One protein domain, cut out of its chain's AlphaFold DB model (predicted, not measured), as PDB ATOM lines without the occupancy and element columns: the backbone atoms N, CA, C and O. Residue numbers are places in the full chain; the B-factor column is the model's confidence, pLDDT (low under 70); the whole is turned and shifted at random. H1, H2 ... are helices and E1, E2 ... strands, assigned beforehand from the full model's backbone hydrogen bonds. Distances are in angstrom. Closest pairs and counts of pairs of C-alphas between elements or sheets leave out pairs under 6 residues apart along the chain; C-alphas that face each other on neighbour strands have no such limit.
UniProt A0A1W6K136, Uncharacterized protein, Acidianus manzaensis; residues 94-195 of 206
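What this domain is: This is residues 94 to 195 of the 206 residues of an uncharacterized protein of Acidianus manzaensis (UniProt A0A1W6K136). A twisted wall of five strands has H1 packed across one face, while the opposite face is bare of named helices. The short H2 follows near the far end of H1, the loop of the E1 and E2 hairpin reaches out at one end of the long axis, and residues 125 to 132 stick out at the other. The printed part has 102 residues, with five named strands and two named helices in the order E1 E2 H1 H2 E3 E4 E5; the class is mixed, helices and strands. The mixed sheet runs E1 E2 E5 E4 E3, with E2 and E5 parallel and the other neighbours antiparallel. The whole is compact, with a radius of gyration of the C-alphas of 14.2 A, and elongated, spanning 48 by 26 by 24 A.

Where its parts are: E1, residues 94 to 100, begins at C-alpha 94 (13.264, -31.069, 41.385) and is 19.2 A long. E2, residues 107 to 116, is the longest strand at 29.2 A. H1, residues 133 to 146, begins at C-alpha 133 (11.047, -39.528, 23.659) and is 20.2 A long. H2 is residues 155 to 159, 5.8 A, and E3 is residues 170 to 174, 13.2 A. E4, residues 177 to 184, measures 22.7 A. E5, residues 187 to 194, measures 22.1 A and ends at C-alpha 194 (6.186, -26.913, 30.789).

How they stand to each other: E1 and E2 form a hairpin, with N 97 and O 110 at 2.9 A. E2 and E5 are parallel at 18 degrees, with N 113 and O 190 at 2.9 A. E5 and E4 form a hairpin, with N 191 and O 180 at 2.8 A, and so do E4 and E3, with N 179 and O 172 at 2.8 A. E3, E4 and E5 make a meander, each strand the antiparallel neighbour of the one before. E2, H1 H2 and E3 make a split strand-helix-strand unit, two strands running the same way with E5 and E4 between them; its crossover is right-handed. H1 is on the sheet at a height of 9.5 A, over E5 and only just over E4, where 3 of its C-alphas fall. It runs across the strands, at 77 degrees to E5 on the local plane; its closest C-alphas to E4 are Phe 137 and Leu 180, 6.8 A apart. H1 and H2 only just touch, with 3 pairs of C-alphas within 8 A, through residue 145 of H1 alone; the closest C-alphas, of Leu 145 and Arg 159, are 6.9 A apart. H2 only grazes the sheet, with residues 157 to 158. In H1 and H2 every O i to N i+4 pair is within hydrogen-bond range.

The domain as a whole: The two C-alphas farthest apart, of Ser 103 and Asp 128, are 48.8 A apart. The printed part has no cut, and the link from E2 to H1, 16 residues, is long. Mean pLDDT of the printed part is 73.6; it is under 70 at residues 99 to 108, 116 to 131 and 195.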
ATOM      1  N   VAL A  94      13.253 -29.639  41.091       75.19
ATOM      2  CA  VAL A  94      13.264 -31.069  41.385       75.19
ATOM      3  C   VAL A  94      12.505 -31.229  42.679       75.19
ATOM      4  O   VAL A  94      12.951 -30.732  43.711       75.19
ATOM      5  N   GLU A  95      11.368 -31.890  42.594       78.75
ATOM      6  CA  GLU A  95      10.564 -32.273  43.744       78.75
ATOM      7  C   GLU A  95      10.759 -33.771  43.942       78.75
ATOM      8  O   GLU A  95      10.731 -34.541  42.980       78.75
ATOM      9  N   ILE A  96      11.065 -34.163  45.175       74.12
ATOM     10  CA  ILE A  96      11.187 -35.566  45.554       74.12
ATOM     11  C   ILE A  96      10.168 -35.784  46.650       74.12
ATOM     12  O   ILE A  96      10.315 -35.221  47.734       74.12
ATOM     13  N   ASN A  97       9.141 -36.556  46.330       75.56
ATOM     14  CA  ASN A  97       8.095 -36.906  47.270       75.56
ATOM     15  C   ASN A  97       8.280 -38.367  47.658       75.56
ATOM     16  O   ASN A  97       8.331 -39.244  46.793       75.56
ATOM     17  N   ASP A  98       8.384 -38.603  48.960       70.12
ATOM     18  CA  ASP A  98       8.392 -39.943  49.524       70.12
ATOM     19  C   ASP A  98       6.963 -40.284  49.912       70.12
ATOM     20  O   ASP A  98       6.399 -39.710  50.848       70.12
ATOM     21  N   HIS A  99       6.358 -41.186  49.150       69.44
ATOM     22  CA  HIS A  99       5.010 -41.649  49.420       69.44
ATOM     23  C   HIS A  99       5.093 -42.946  50.217       69.44
ATOM     24  O   HIS A  99       5.719 -43.916  49.789       69.44
ATOM     25  N   TYR A 100       4.446 -42.940  51.380       57.19
ATOM     26  CA  TYR A 100       4.150 -44.134  52.157       57.19
ATOM     27  C   TYR A 100       2.658 -44.408  51.962       57.19
ATOM     28  O   TYR A 100       1.824 -43.719  52.553       57.19
ATOM     29  N   GLU A 101       2.304 -45.345  51.083       49.25
ATOM     30  CA  GLU A 101       0.928 -45.852  51.054       49.25
ATOM     31  C   GLU A 101       0.689 -46.766  52.269       49.25
ATOM     32  O   GLU A 101       1.634 -47.173  52.935       49.25
ATOM     33  N   LEU A 102      -0.581 -47.014  52.614       44.75
ATOM     34  CA  LEU A 102      -1.101 -47.584  53.878       44.75
ATOM     35  C   LEU A 102      -0.493 -48.925  54.382       44.75
ATOM     36  O   LEU A 102      -0.954 -49.453  55.394       44.75
ATOM     37  N   SER A 103       0.532 -49.469  53.728       43.91
ATOM     38  CA  SER A 103       1.319 -50.631  54.138       43.91
ATOM     39  C   SER A 103       2.815 -50.263  54.145       43.91
ATOM     40  O   SER A 103       3.285 -49.670  53.176       43.91
ATOM     41  N   PRO A 104       3.612 -50.622  55.175       52.59
ATOM     42  CA  PRO A 104       5.041 -50.272  55.269       52.59
ATOM     43  C   PRO A 104       5.922 -50.835  54.136       52.59
ATOM     44  O   PRO A 104       7.103 -50.498  54.061       52.59
ATOM     45  N   GLU A 105       5.361 -51.673  53.262       52.62
ATOM     46  CA  GLU A 105       6.033 -52.248  52.093       52.62
ATOM     47  C   GLU A 105       5.753 -51.478  50.786       52.62
ATOM     48  O   GLU A 105       6.488 -51.639  49.813       52.62
ATOM     49  N   ASP A 106       4.773 -50.567  50.780       51.88
ATOM     50  CA  ASP A 106       4.409 -49.731  49.628       51.88
ATOM     51  C   ASP A 106       5.035 -48.332  49.749       51.88
ATOM     52  O   ASP A 106       4.362 -47.297  49.775       51.88
ATOM     53  N   HIS A 107       6.364 -48.303  49.850       61.09
ATOM     54  CA  HIS A 107       7.143 -47.069  49.814       61.09
ATOM     55  C   HIS A 107       7.608 -46.796  48.387       61.09
ATOM     56  O   HIS A 107       8.344 -47.606  47.819       61.09
ATOM     57  N   TYR A 108       7.250 -45.644  47.814       68.94
ATOM     58  CA  TYR A 108       7.806 -45.228  46.530       68.94
ATOM     59  C   TYR A 108       8.269 -43.774  46.509       68.94
ATOM     60  O   TYR A 108       7.674 -42.885  47.111       68.94
ATOM     61  N   ILE A 109       9.356 -43.543  45.774       70.88
ATOM     62  CA  ILE A 109       9.974 -42.228  45.616       70.88
ATOM     63  C   ILE A 109       9.524 -41.667  44.276       70.88
ATOM     64  O   ILE A 109       9.849 -42.234  43.229       70.88
ATOM     65  N   GLU A 110       8.801 -40.556  44.297       73.31
ATOM     66  CA  GLU A 110       8.424 -39.821  43.097       73.31
ATOM     67  C   GLU A 110       9.399 -38.669  42.865       73.31
ATOM     68  O   GLU A 110       9.555 -37.785  43.703       73.31
ATOM     69  N   VAL A 111      10.086 -38.691  41.723       75.06
ATOM     70  CA  VAL A 111      11.003 -37.628  41.311       75.06
ATOM     71  C   VAL A 111      10.349 -36.843  40.190       75.06
ATOM     72  O   VAL A 111      10.305 -37.330  39.061       75.06
ATOM     73  N   THR A 112       9.909 -35.624  40.490       78.69
ATOM     74  CA  THR A 112       9.267 -34.723  39.532       78.69
ATOM     75  C   THR A 112      10.254 -33.657  39.068       78.69
ATOM     76  O   THR A 112      10.757 -32.849  39.852       78.69
ATOM     77  N   LEU A 113      10.560 -33.657  37.769       76.50
ATOM     78  CA  LEU A 113      11.449 -32.690  37.124       76.50
ATOM     79  C   LEU A 113      10.630 -31.680  36.317       76.50
ATOM     80  O   LEU A 113      10.191 -31.994  35.215       76.50
ATOM     81  N   ASN A 114      10.473 -30.457  36.827       75.00
ATOM     82  CA  ASN A 114       9.767 -29.377  36.130       75.00
ATOM     83  C   ASN A 114      10.742 -28.568  35.266       75.00
ATOM     84  O   ASN A 114      11.510 -27.753  35.781       75.00
ATOM     85  N   ILE A 115      10.715 -28.775  33.949       72.25
ATOM     86  CA  ILE A 115      11.658 -28.182  32.992       72.25
ATOM     87  C   ILE A 115      10.907 -27.234  32.047       72.25
ATOM     88  O   ILE A 115       9.945 -27.655  31.411       72.25
ATOM     89  N   PRO A 116      11.321 -25.968  31.879       63.19
ATOM     90  CA  PRO A 116      10.658 -25.088  30.922       63.19
ATOM     91  C   PRO A 116      11.034 -25.467  29.475       63.19
ATOM     92  O   PRO A 116      12.166 -25.860  29.196       63.19
ATOM     93  N   ALA A 117      10.122 -25.306  28.517       63.88
ATOM     94  CA  ALA A 117      10.344 -25.666  27.108       63.88
ATOM     95  C   ALA A 117      11.449 -24.832  26.432       63.88
ATOM     96  O   ALA A 117      12.060 -25.246  25.449       63.88
ATOM     97  N   SER A 118      11.798 -23.673  26.993       57.84
ATOM     98  CA  SER A 118      12.983 -22.918  26.573       57.84
ATOM     99  C   SER A 118      14.310 -23.600  26.942       57.84
ATOM    100  O   SER A 118      15.365 -23.107  26.542       57.84
ATOM    101  N   TYR A 119      14.294 -24.729  27.661       55.44
ATOM    102  CA  TYR A 119      15.471 -25.475  28.134       55.44
ATOM    103  C   TYR A 119      15.667 -26.802  27.412       55.44
ATOM    104  O   TYR A 119      16.802 -27.278  27.330       55.44
ATOM    105  N   THR A 120      14.619 -27.344  26.791       55.41
ATOM    106  CA  THR A 120      14.817 -28.169  25.602       55.41
ATOM    107  C   THR A 120      15.583 -27.296  24.599       55.41
ATOM    108  O   THR A 120      15.215 -26.147  24.336       55.41
ATOM    109  N   SER A 121      16.791 -27.709  24.197       50.09
ATOM    110  CA  SER A 121      17.613 -26.943  23.259       50.09
ATOM    111  C   SER A 121      16.771 -26.569  22.038       50.09
ATOM    112  O   SER A 121      15.896 -27.318  21.632       50.09
ATOM    113  N   SER A 122      16.992 -25.398  21.446       42.34
ATOM    114  CA  SER A 122      16.419 -25.128  20.119       42.34
ATOM    115  C   SER A 122      16.940 -26.150  19.099       42.34
ATOM    116  O   SER A 122      16.245 -26.464  18.155       42.34
ATOM    117  N   SER A 123      18.076 -26.808  19.376       38.09
ATOM    118  CA  SER A 123      18.520 -28.018  18.667       38.09
ATOM    119  C   SER A 123      17.691 -29.290  18.952       38.09
ATOM    120  O   SER A 123      18.012 -30.338  18.404       38.09
ATOM    121  N   LEU A 124      16.737 -29.252  19.887       42.31
ATOM    122  CA  LEU A 124      15.716 -30.283  20.135       42.31
ATOM    123  C   LEU A 124      14.376 -29.895  19.471       42.31
ATOM    124  O   LEU A 124      13.377 -30.572  19.673       42.31
ATOM    125  N   LEU A 125      14.345 -28.800  18.708       40.62
ATOM    126  CA  LEU A 125      13.216 -28.355  17.883       40.62
ATOM    127  C   LEU A 125      13.666 -27.936  16.463       40.62
ATOM    128  O   LEU A 125      12.820 -27.551  15.665       40.62
ATOM    129  N   ASP A 126      14.968 -28.018  16.141       34.81
ATOM    130  CA  ASP A 126      15.515 -27.830  14.788       34.81
ATOM    131  C   ASP A 126      15.092 -29.039  13.930       34.81
ATOM    132  O   ASP A 126      15.722 -30.095  13.978       34.81
ATOM    133  N   GLU A 127      13.960 -28.852  13.252       35.75
ATOM    134  CA  GLU A 127      13.374 -29.405  12.013       35.75
ATOM    135  C   GLU A 127      13.758 -30.791  11.437       35.75
ATOM    136  O   GLU A 127      12.932 -31.348  10.724       35.75
ATOM    137  N   ASP A 128      14.880 -31.432  11.775       33.59
ATOM    138  CA  ASP A 128      15.385 -32.596  11.014       33.59
ATOM    139  C   ASP A 128      15.663 -33.872  11.831       33.59
ATOM    140  O   ASP A 128      16.187 -34.857  11.304       33.59
ATOM    141  N   GLN A 129      15.322 -33.914  13.121       41.66
ATOM    142  CA  GLN A 129      15.420 -35.149  13.910       41.66
ATOM    143  C   GLN A 129      14.114 -35.422  14.646       41.66
ATOM    144  O   GLN A 129      13.787 -34.755  15.621       41.66
ATOM    145  N   VAL A 130      13.381 -36.443  14.196       44.00
ATOM    146  CA  VAL A 130      12.291 -37.060  14.961       44.00
ATOM    147  C   VAL A 130      12.885 -37.534  16.289       44.00
ATOM    148  O   VAL A 130      13.667 -38.486  16.325       44.00
ATOM    149  N   ILE A 131      12.599 -36.824  17.381       62.25
ATOM    150  CA  ILE A 131      13.182 -37.133  18.688       62.25
ATOM    151  C   ILE A 131      12.493 -38.364  19.260       62.25
ATOM    152  O   ILE A 131      11.291 -38.351  19.514       62.25
ATOM    153  N   ASP A 132      13.282 -39.402  19.533       74.56
ATOM    154  CA  ASP A 132      12.855 -40.514  20.374       74.56
ATOM    155  C   ASP A 132      12.619 -39.995  21.811       74.56
ATOM    156  O   ASP A 132      13.574 -39.558  22.476       74.56
ATOM    157  N   PRO A 133      11.375 -40.025  22.325       78.88
ATOM    158  CA  PRO A 133      11.047 -39.528  23.659       78.88
ATOM    159  C   PRO A 133      11.799 -40.281  24.770       78.88
ATOM    160  O   PRO A 133      12.041 -39.712  25.839       78.88
ATOM    161  N   ASN A 134      12.260 -41.515  24.523       83.38
ATOM    162  CA  ASN A 134      13.125 -42.241  25.459       83.38
ATOM    163  C   ASN A 134      14.497 -41.584  25.608       83.38
ATOM    164  O   ASN A 134      15.033 -41.491  26.717       83.38
ATOM    165  N   LEU A 135      15.065 -41.111  24.500       81.19
ATOM    166  CA  LEU A 135      16.366 -40.455  24.492       81.19
ATOM    167  C   LEU A 135      16.280 -39.100  25.200       81.19
ATOM    168  O   LEU A 135      17.153 -38.773  26.008       81.19
ATOM    169  N   LEU A 136      15.188 -38.362  24.977       80.62
ATOM    170  CA  LEU A 136      14.893 -37.123  25.696       80.62
ATOM    171  C   LEU A 136      14.796 -37.363  27.208       80.62
ATOM    172  O   LEU A 136      15.484 -36.691  27.978       80.62
ATOM    173  N   PHE A 137      14.013 -38.359  27.629       85.56
ATOM    174  CA  PHE A 137      13.871 -38.726  29.036       85.56
ATOM    175  C   PHE A 137      15.226 -39.052  29.681       85.56
ATOM    176  O   PHE A 137      15.591 -38.475  30.707       85.56
ATOM    177  N   LYS A 138      16.021 -39.924  29.042       86.00
ATOM    178  CA  LYS A 138      17.359 -40.317  29.516       86.00
ATOM    179  C   LYS A 138      18.283 -39.112  29.648       86.00
ATOM    180  O   LYS A 138      18.993 -38.989  30.647       86.00
ATOM    181  N   LYS A 139      18.251 -38.200  28.674       81.94
ATOM    182  CA  LYS A 139      19.061 -36.983  28.692       81.94
ATOM    183  C   LYS A 139      18.686 -36.081  29.869       81.94
ATOM    184  O   LYS A 139      19.564 -35.728  30.654       81.94
ATOM    185  N   LEU A 140      17.401 -35.761  30.026       82.38
ATOM    186  CA  LEU A 140      16.912 -34.872  31.083       82.38
ATOM    187  C   LEU A 140      17.161 -35.449  32.482       82.38
ATOM    188  O   LEU A 140      17.680 -34.744  33.347       82.38
ATOM    189  N   PHE A 141      16.900 -36.743  32.676       86.50
ATOM    190  CA  PHE A 141      17.189 -37.421  33.938       86.50
ATOM    191  C   PHE A 141      18.692 -37.441  34.250       86.50
ATOM    192  O   PHE A 141      19.102 -37.073  35.348       86.50
ATOM    193  N   SER A 142      19.541 -37.788  33.272       85.56
ATOM    194  CA  SER A 142      21.000 -37.808  33.463       85.56
ATOM    195  C   SER A 142      21.566 -36.434  33.828       85.56
ATOM    196  O   SER A 142      22.515 -36.331  34.609       85.56
ATOM    197  N   ARG A 143      20.966 -35.373  33.287       79.44
ATOM    198  CA  ARG A 143      21.327 -34.000  33.609       79.44
ATOM    199  C   ARG A 143      20.916 -33.654  35.033       79.44
ATOM    200  O   ARG A 143      21.767 -33.208  35.794       79.44
ATOM    201  N   ALA A 144      19.662 -33.920  35.403       80.88
ATOM    202  CA  ALA A 144      19.165 -33.687  36.756       80.88
ATOM    203  C   ALA A 144      19.991 -34.439  37.813       80.88
ATOM    204  O   ALA A 144      20.299 -33.866  38.859       80.88
ATOM    205  N   LEU A 145      20.415 -35.677  37.511       84.56
ATOM    206  CA  LEU A 145      21.329 -36.477  38.335       84.56
ATOM    207  C   LEU A 145      22.655 -35.764  38.618       84.56
ATOM    208  O   LEU A 145      23.120 -35.768  39.755       84.56
ATOM    209  N   LYS A 146      23.272 -35.137  37.613       82.12
ATOM    210  CA  LYS A 146      24.594 -34.498  37.756       82.12
ATOM    211  C   LYS A 146      24.562 -33.178  38.530       82.12
ATOM    212  O   LYS A 146      25.597 -32.766  39.056       82.12
ATOM    213  N   THR A 147      23.408 -32.523  38.593       76.06
ATOM    214  CA  THR A 147      23.254 -31.142  39.071       76.06
ATOM    215  C   THR A 147      22.479 -31.075  40.393       76.06
ATOM    216  O   THR A 147      23.089 -30.943  41.454       76.06
ATOM    217  N   LYS A 148      21.142 -31.167  40.353       77.44
ATOM    218  CA  LYS A 148      20.236 -30.927  41.484       77.44
ATOM    219  C   LYS A 148      20.009 -32.186  42.313       77.44
ATOM    220  O   LYS A 148      20.129 -32.126  43.533       77.44
ATOM    221  N   LEU A 149      19.791 -33.335  41.673       81.00
ATOM    222  CA  LEU A 149      19.595 -34.609  42.374       81.00
ATOM    223  C   LEU A 149      20.858 -35.086  43.093       81.00
ATOM    224  O   LEU A 149      20.744 -35.835  44.052       81.00
ATOM    225  N   ARG A 150      22.052 -34.613  42.709       80.75
ATOM    226  CA  ARG A 150      23.309 -34.932  43.406       80.75
ATOM    227  C   ARG A 150      23.298 -34.560  44.892       80.75
ATOM    228  O   ARG A 150      24.031 -35.161  45.668       80.75
ATOM    229  N   ARG A 151      22.499 -33.561  45.275       78.44
ATOM    230  CA  ARG A 151      22.358 -33.099  46.665       78.44
ATOM    231  C   ARG A 151      21.254 -33.828  47.434       78.44
ATOM    232  O   ARG A 151      21.118 -33.599  48.628       78.44
ATOM    233  N   SER A 152      20.464 -34.662  46.761       78.62
ATOM    234  CA  SER A 152      19.382 -35.411  47.394       78.62
ATOM    235  C   SER A 152      19.934 -36.575  48.226       78.62
ATOM    236  O   SER A 152      20.866 -37.247  47.765       78.62
ATOM    237  N   PRO A 153      19.328 -36.890  49.386       79.50
ATOM    238  CA  PRO A 153      19.640 -38.114  50.129       79.50
ATOM    239  C   PRO A 153      19.419 -39.384  49.288       79.50
ATOM    240  O   PRO A 153      20.099 -40.388  49.484       79.50
ATOM    241  N   TYR A 154      18.550 -39.323  48.274       81.38
ATOM    242  CA  TYR A 154      18.240 -40.440  47.381       81.38
ATOM    243  C   TYR A 154      19.201 -40.587  46.198       81.38
ATOM    244  O   TYR A 154      19.051 -41.512  45.400       81.38
ATOM    245  N   TYR A 155      20.215 -39.722  46.071       83.88
ATOM    246  CA  TYR A 155      21.145 -39.748  44.939       83.88
ATOM    247  C   TYR A 155      21.800 -41.116  44.727       83.88
ATOM    248  O   TYR A 155      21.926 -41.562  43.588       83.88
ATOM    249  N   ALA A 156      22.196 -41.794  45.811       85.00
ATOM    250  CA  ALA A 156      22.808 -43.116  45.723       85.00
ATOM    251  C   ALA A 156      21.861 -44.114  45.041       85.00
ATOM    252  O   ALA A 156      22.261 -44.739  44.065       85.00
ATOM    253  N   LYS A 157      20.591 -44.186  45.468       84.06
ATOM    254  CA  LYS A 157      19.575 -45.056  44.847       84.06
ATOM    255  C   LYS A 157      19.319 -44.648  43.392       84.06
ATOM    256  O   LYS A 157      19.353 -45.495  42.508       84.06
ATOM    257  N   LEU A 158      19.145 -43.351  43.125       83.69
ATOM    258  CA  LEU A 158      18.802 -42.825  41.798       83.69
ATOM    259  C   LEU A 158      19.925 -42.974  40.757       83.69
ATOM    260  O   LEU A 158      19.644 -43.172  39.575       83.69
ATOM    261  N   ARG A 159      21.196 -42.894  41.167       85.94
ATOM    262  CA  ARG A 159      22.356 -42.991  40.265       85.94
ATOM    263  C   ARG A 159      22.516 -44.381  39.649       85.94
ATOM    264  O   ARG A 159      23.020 -44.481  38.533       85.94
ATOM    265  N   PHE A 160      22.128 -45.429  40.372       84.25
ATOM    266  CA  PHE A 160      22.264 -46.817  39.923       84.25
ATOM    267  C   PHE A 160      21.031 -47.338  39.173       84.25
ATOM    268  O   PHE A 160      21.008 -48.500  38.780       84.25
ATOM    269  N   ILE A 161      20.018 -46.495  38.939       85.56
ATOM    270  CA  ILE A 161      18.846 -46.885  38.155       85.56
ATOM    271  C   ILE A 161      19.247 -47.087  36.691       85.56
ATOM    272  O   ILE A 161      19.607 -46.148  35.977       85.56
ATOM    273  N   GLU A 162      19.112 -48.322  36.218       85.38
ATOM    274  CA  GLU A 162      19.219 -48.658  34.803       85.38
ATOM    275  C   GLU A 162      17.886 -48.379  34.098       85.38
ATOM    276  O   GLU A 162      16.949 -49.173  34.161       85.38
ATOM    277  N   LEU A 163      17.802 -47.247  33.392       83.69
ATOM    278  CA  LEU A 163      16.585 -46.805  32.689       83.69
ATOM    279  C   LEU A 163      16.035 -47.797  31.650       83.69
ATOM    280  O   LEU A 163      14.863 -47.690  31.270       83.69
ATOM    281  N   ASP A 164      16.880 -48.714  31.183       82.81
ATOM    282  CA  ASP A 164      16.551 -49.743  30.194       82.81
ATOM    283  C   ASP A 164      15.829 -50.944  30.844       82.81
ATOM    284  O   ASP A 164      15.101 -51.658  30.165       82.81
ATOM    285  N   LYS A 165      15.964 -51.123  32.170       84.31
ATOM    286  CA  LYS A 165      15.241 -52.128  32.977       84.31
ATOM    287  C   LYS A 165      13.939 -51.594  33.588       84.31
ATOM    288  O   LYS A 165      13.211 -52.336  34.241       84.31
ATOM    289  N   CYS A 166      13.655 -50.304  33.420       87.88
ATOM    290  CA  CYS A 166      12.427 -49.684  33.909       87.88
ATOM    291  C   CYS A 166      11.227 -50.001  33.009       87.88
ATOM    292  O   CYS A 166      11.376 -50.462  31.878       87.88
ATOM    293  N   SER A 167      10.026 -49.677  33.487       89.25
ATOM    294  CA  SER A 167       8.807 -49.755  32.689       89.25
ATOM    295  C   SER A 167       8.921 -48.955  31.388       89.25
ATOM    296  O   SER A 167       9.664 -47.968  31.295       89.25
ATOM    297  N   ASN A 168       8.085 -49.318  30.414       89.44
ATOM    298  CA  ASN A 168       7.909 -48.532  29.195       89.44
ATOM    299  C   ASN A 168       7.602 -47.066  29.526       89.44
ATOM    300  O   ASN A 168       6.901 -46.766  30.500       89.44
ATOM    301  N   LEU A 169       8.148 -46.165  28.709       88.31
ATOM    302  CA  LEU A 169       7.923 -44.734  28.840       88.31
ATOM    303  C   LEU A 169       6.454 -44.418  28.557       88.31
ATOM    304  O   LEU A 169       5.950 -44.708  27.473       88.31
ATOM    305  N   ARG A 170       5.782 -43.793  29.520       87.50
ATOM    306  CA  ARG A 170       4.451 -43.217  29.320       87.50
ATOM    307  C   ARG A 170       4.618 -41.743  28.982       87.50
ATOM    308  O   ARG A 170       5.246 -41.007  29.741       87.50
ATOM    309  N   VAL A 171       4.080 -41.336  27.838       85.69
ATOM    310  CA  VAL A 171       4.111 -39.951  27.363       85.69
ATOM    311  C   VAL A 171       2.688 -39.414  27.386       85.69
ATOM    312  O   VAL A 171       1.819 -39.958  26.711       85.69
ATOM    313  N   SER A 172       2.465 -38.342  28.138       83.88
ATOM    314  CA  SER A 172       1.189 -37.629  28.173       83.88
ATOM    315  C   SER A 172       1.416 -36.203  27.703       83.88
ATOM    316  O   SER A 172       2.205 -35.468  28.295       83.88
ATOM    317  N   VAL A 173       0.737 -35.800  26.633       80.06
ATOM    318  CA  VAL A 173       0.840 -34.444  26.083       80.06
ATOM    319  C   VAL A 173      -0.443 -33.688  26.408       80.06
ATOM    320  O   VAL A 173      -1.544 -34.168  26.157       80.06
ATOM    321  N   SER A 174      -0.301 -32.506  26.991       78.62
ATOM    322  CA  SER A 174      -1.368 -31.539  27.241       78.62
ATOM    323  C   SER A 174      -0.995 -30.204  26.592       78.62
ATOM    324  O   SER A 174       0.166 -29.993  26.248       78.62
ATOM    325  N   GLN A 175      -1.962 -29.294  26.428       70.06
ATOM    326  CA  GLN A 175      -1.757 -28.015  25.723       70.06
ATOM    327  C   GLN A 175      -0.550 -27.215  26.252       70.06
ATOM    328  O   GLN A 175       0.227 -26.678  25.463       70.06
ATOM    329  N   ASP A 176      -0.332 -27.230  27.570       74.88
ATOM    330  CA  ASP A 176       0.718 -26.439  28.224       74.88
ATOM    331  C   ASP A 176       1.899 -27.260  28.756       74.88
ATOM    332  O   ASP A 176       2.870 -26.684  29.254       74.88
ATOM    333  N   LYS A 177       1.846 -28.595  28.679       77.75
ATOM    334  CA  LYS A 177       2.886 -29.460  29.250       77.75
ATOM    335  C   LYS A 177       2.997 -30.824  28.577       77.75
ATOM    336  O   LYS A 177       2.003 -31.413  28.168       77.75
ATOM    337  N   MET A 178       4.211 -31.359  28.544       81.56
ATOM    338  CA  MET A 178       4.500 -32.750  28.194       81.56
ATOM    339  C   MET A 178       5.011 -33.472  29.438       81.56
ATOM    340  O   MET A 178       5.955 -33.016  30.069       81.56
ATOM    341  N   ILE A 179       4.398 -34.598  29.782       84.31
ATOM    342  CA  ILE A 179       4.767 -35.427  30.930       84.31
ATOM    343  C   ILE A 179       5.374 -36.727  30.409       84.31
ATOM    344  O   ILE A 179       4.767 -37.428  29.600       84.31
ATOM    345  N   LEU A 180       6.575 -37.049  30.879       87.12
ATOM    346  CA  LEU A 180       7.300 -38.273  30.566       87.12
ATOM    347  C   LEU A 180       7.483 -39.070  31.859       87.12
ATOM    348  O   LEU A 180       8.156 -38.601  32.775       87.12
ATOM    349  N   LYS A 181       6.905 -40.269  31.940       89.12
ATOM    350  CA  LYS A 181       6.878 -41.071  33.170       89.12
ATOM    351  C   LYS A 181       7.468 -42.463  32.958       89.12
ATOM    352  O   LYS A 181       7.088 -43.164  32.018       89.12
ATOM    353  N   LYS A 182       8.362 -42.884  33.857       91.06
ATOM    354  CA  LYS A 182       8.862 -44.266  33.974       91.06
ATOM    355  C   LYS A 182       8.806 -44.733  35.426       91.06
ATOM    356  O   LYS A 182       9.116 -43.967  36.331       91.06
ATOM    357  N   LYS A 183       8.457 -46.003  35.639       88.00
ATOM    358  CA  LYS A 183       8.533 -46.683  36.938       88.00
ATOM    359  C   LYS A 183       9.715 -47.653  36.935       88.00
ATOM    360  O   LYS A 183       9.860 -48.454  36.018       88.00
ATOM    361  N   CYS A 184      10.549 -47.577  37.959       87.50
ATOM    362  CA  CYS A 184      11.778 -48.339  38.139       87.50
ATOM    363  C   CYS A 184      11.748 -48.991  39.534       87.50
ATOM    364  O   CYS A 184      12.341 -48.465  40.475       87.50
ATOM    365  N   GLY A 185      10.999 -50.091  39.686       84.62
ATOM    366  CA  GLY A 185      10.716 -50.681  41.003       84.62
ATOM    367  C   GLY A 185       9.939 -49.702  41.888       84.62
ATOM    368  O   GLY A 185       8.885 -49.210  41.475       84.62
ATOM    369  N   ASP A 186      10.509 -49.372  43.044       82.50
ATOM    370  CA  ASP A 186       9.969 -48.427  44.036       82.50
ATOM    371  C   ASP A 186      10.187 -46.951  43.665       82.50
ATOM    372  O   ASP A 186       9.947 -46.059  44.469       82.50
ATOM    373  N   VAL A 187      10.747 -46.652  42.493       83.94
ATOM    374  CA  VAL A 187      11.006 -45.268  42.083       83.94
ATOM    375  C   VAL A 187      10.152 -44.933  40.878       83.94
ATOM    376  O   VAL A 187      10.210 -45.600  39.846       83.94
ATOM    377  N   ILE A 188       9.376 -43.866  40.991       85.88
ATOM    378  CA  ILE A 188       8.621 -43.282  39.893       85.88
ATOM    379  C   ILE A 188       9.340 -42.003  39.479       85.88
ATOM    380  O   ILE A 188       9.532 -41.088  40.268       85.88
ATOM    381  N   ILE A 189       9.764 -41.939  38.224       86.50
ATOM    382  CA  ILE A 189      10.426 -40.762  37.670       86.50
ATOM    383  C   ILE A 189       9.445 -40.101  36.714       86.50
ATOM    384  O   ILE A 189       9.051 -40.700  35.707       86.50
ATOM    385  N   GLU A 190       9.077 -38.865  37.022       86.44
ATOM    386  CA  GLU A 190       8.199 -38.030  36.222       86.44
ATOM    387  C   GLU A 190       8.943 -36.769  35.768       86.44
ATOM    388  O   GLU A 190       9.570 -36.049  36.539       86.44
ATOM    389  N   ILE A 191       8.907 -36.494  34.470       84.25
ATOM    390  CA  ILE A 191       9.518 -35.303  33.887       84.25
ATOM    391  C   ILE A 191       8.411 -34.491  33.249       84.25
ATOM    392  O   ILE A 191       7.799 -34.933  32.279       84.25
ATOM    393  N   ILE A 192       8.173 -33.303  33.785       82.94
ATOM    394  CA  ILE A 192       7.153 -32.375  33.320       82.94
ATOM    395  C   ILE A 192       7.856 -31.247  32.570       82.94
ATOM    396  O   ILE A 192       8.556 -30.413  33.141       82.94
ATOM    397  N   ILE A 193       7.670 -31.218  31.258       81.00
ATOM    398  CA  ILE A 193       8.173 -30.167  30.384       81.00
ATOM    399  C   ILE A 193       7.055 -29.144  30.206       81.00
ATOM    400  O   ILE A 193       6.083 -29.405  29.502       81.00
ATOM    401  N   ASN A 194       7.183 -27.981  30.841       78.12
ATOM    402  CA  ASN A 194       6.186 -26.913  30.789       78.12
ATOM    403  C   ASN A 194       6.457 -25.981  29.603       78.12
ATOM    404  O   ASN A 194       7.533 -25.394  29.501       78.12
ATOM    405  N   ASN A 195       5.459 -25.754  28.750       64.62
ATOM    406  CA  ASN A 195       5.528 -24.846  27.600       64.62
ATOM    407  C   ASN A 195       5.413 -23.359  27.987       64.62
ATOM    408  O   ASN A 195       5.190 -22.493  27.142       64.62
TER     409      ASN A 195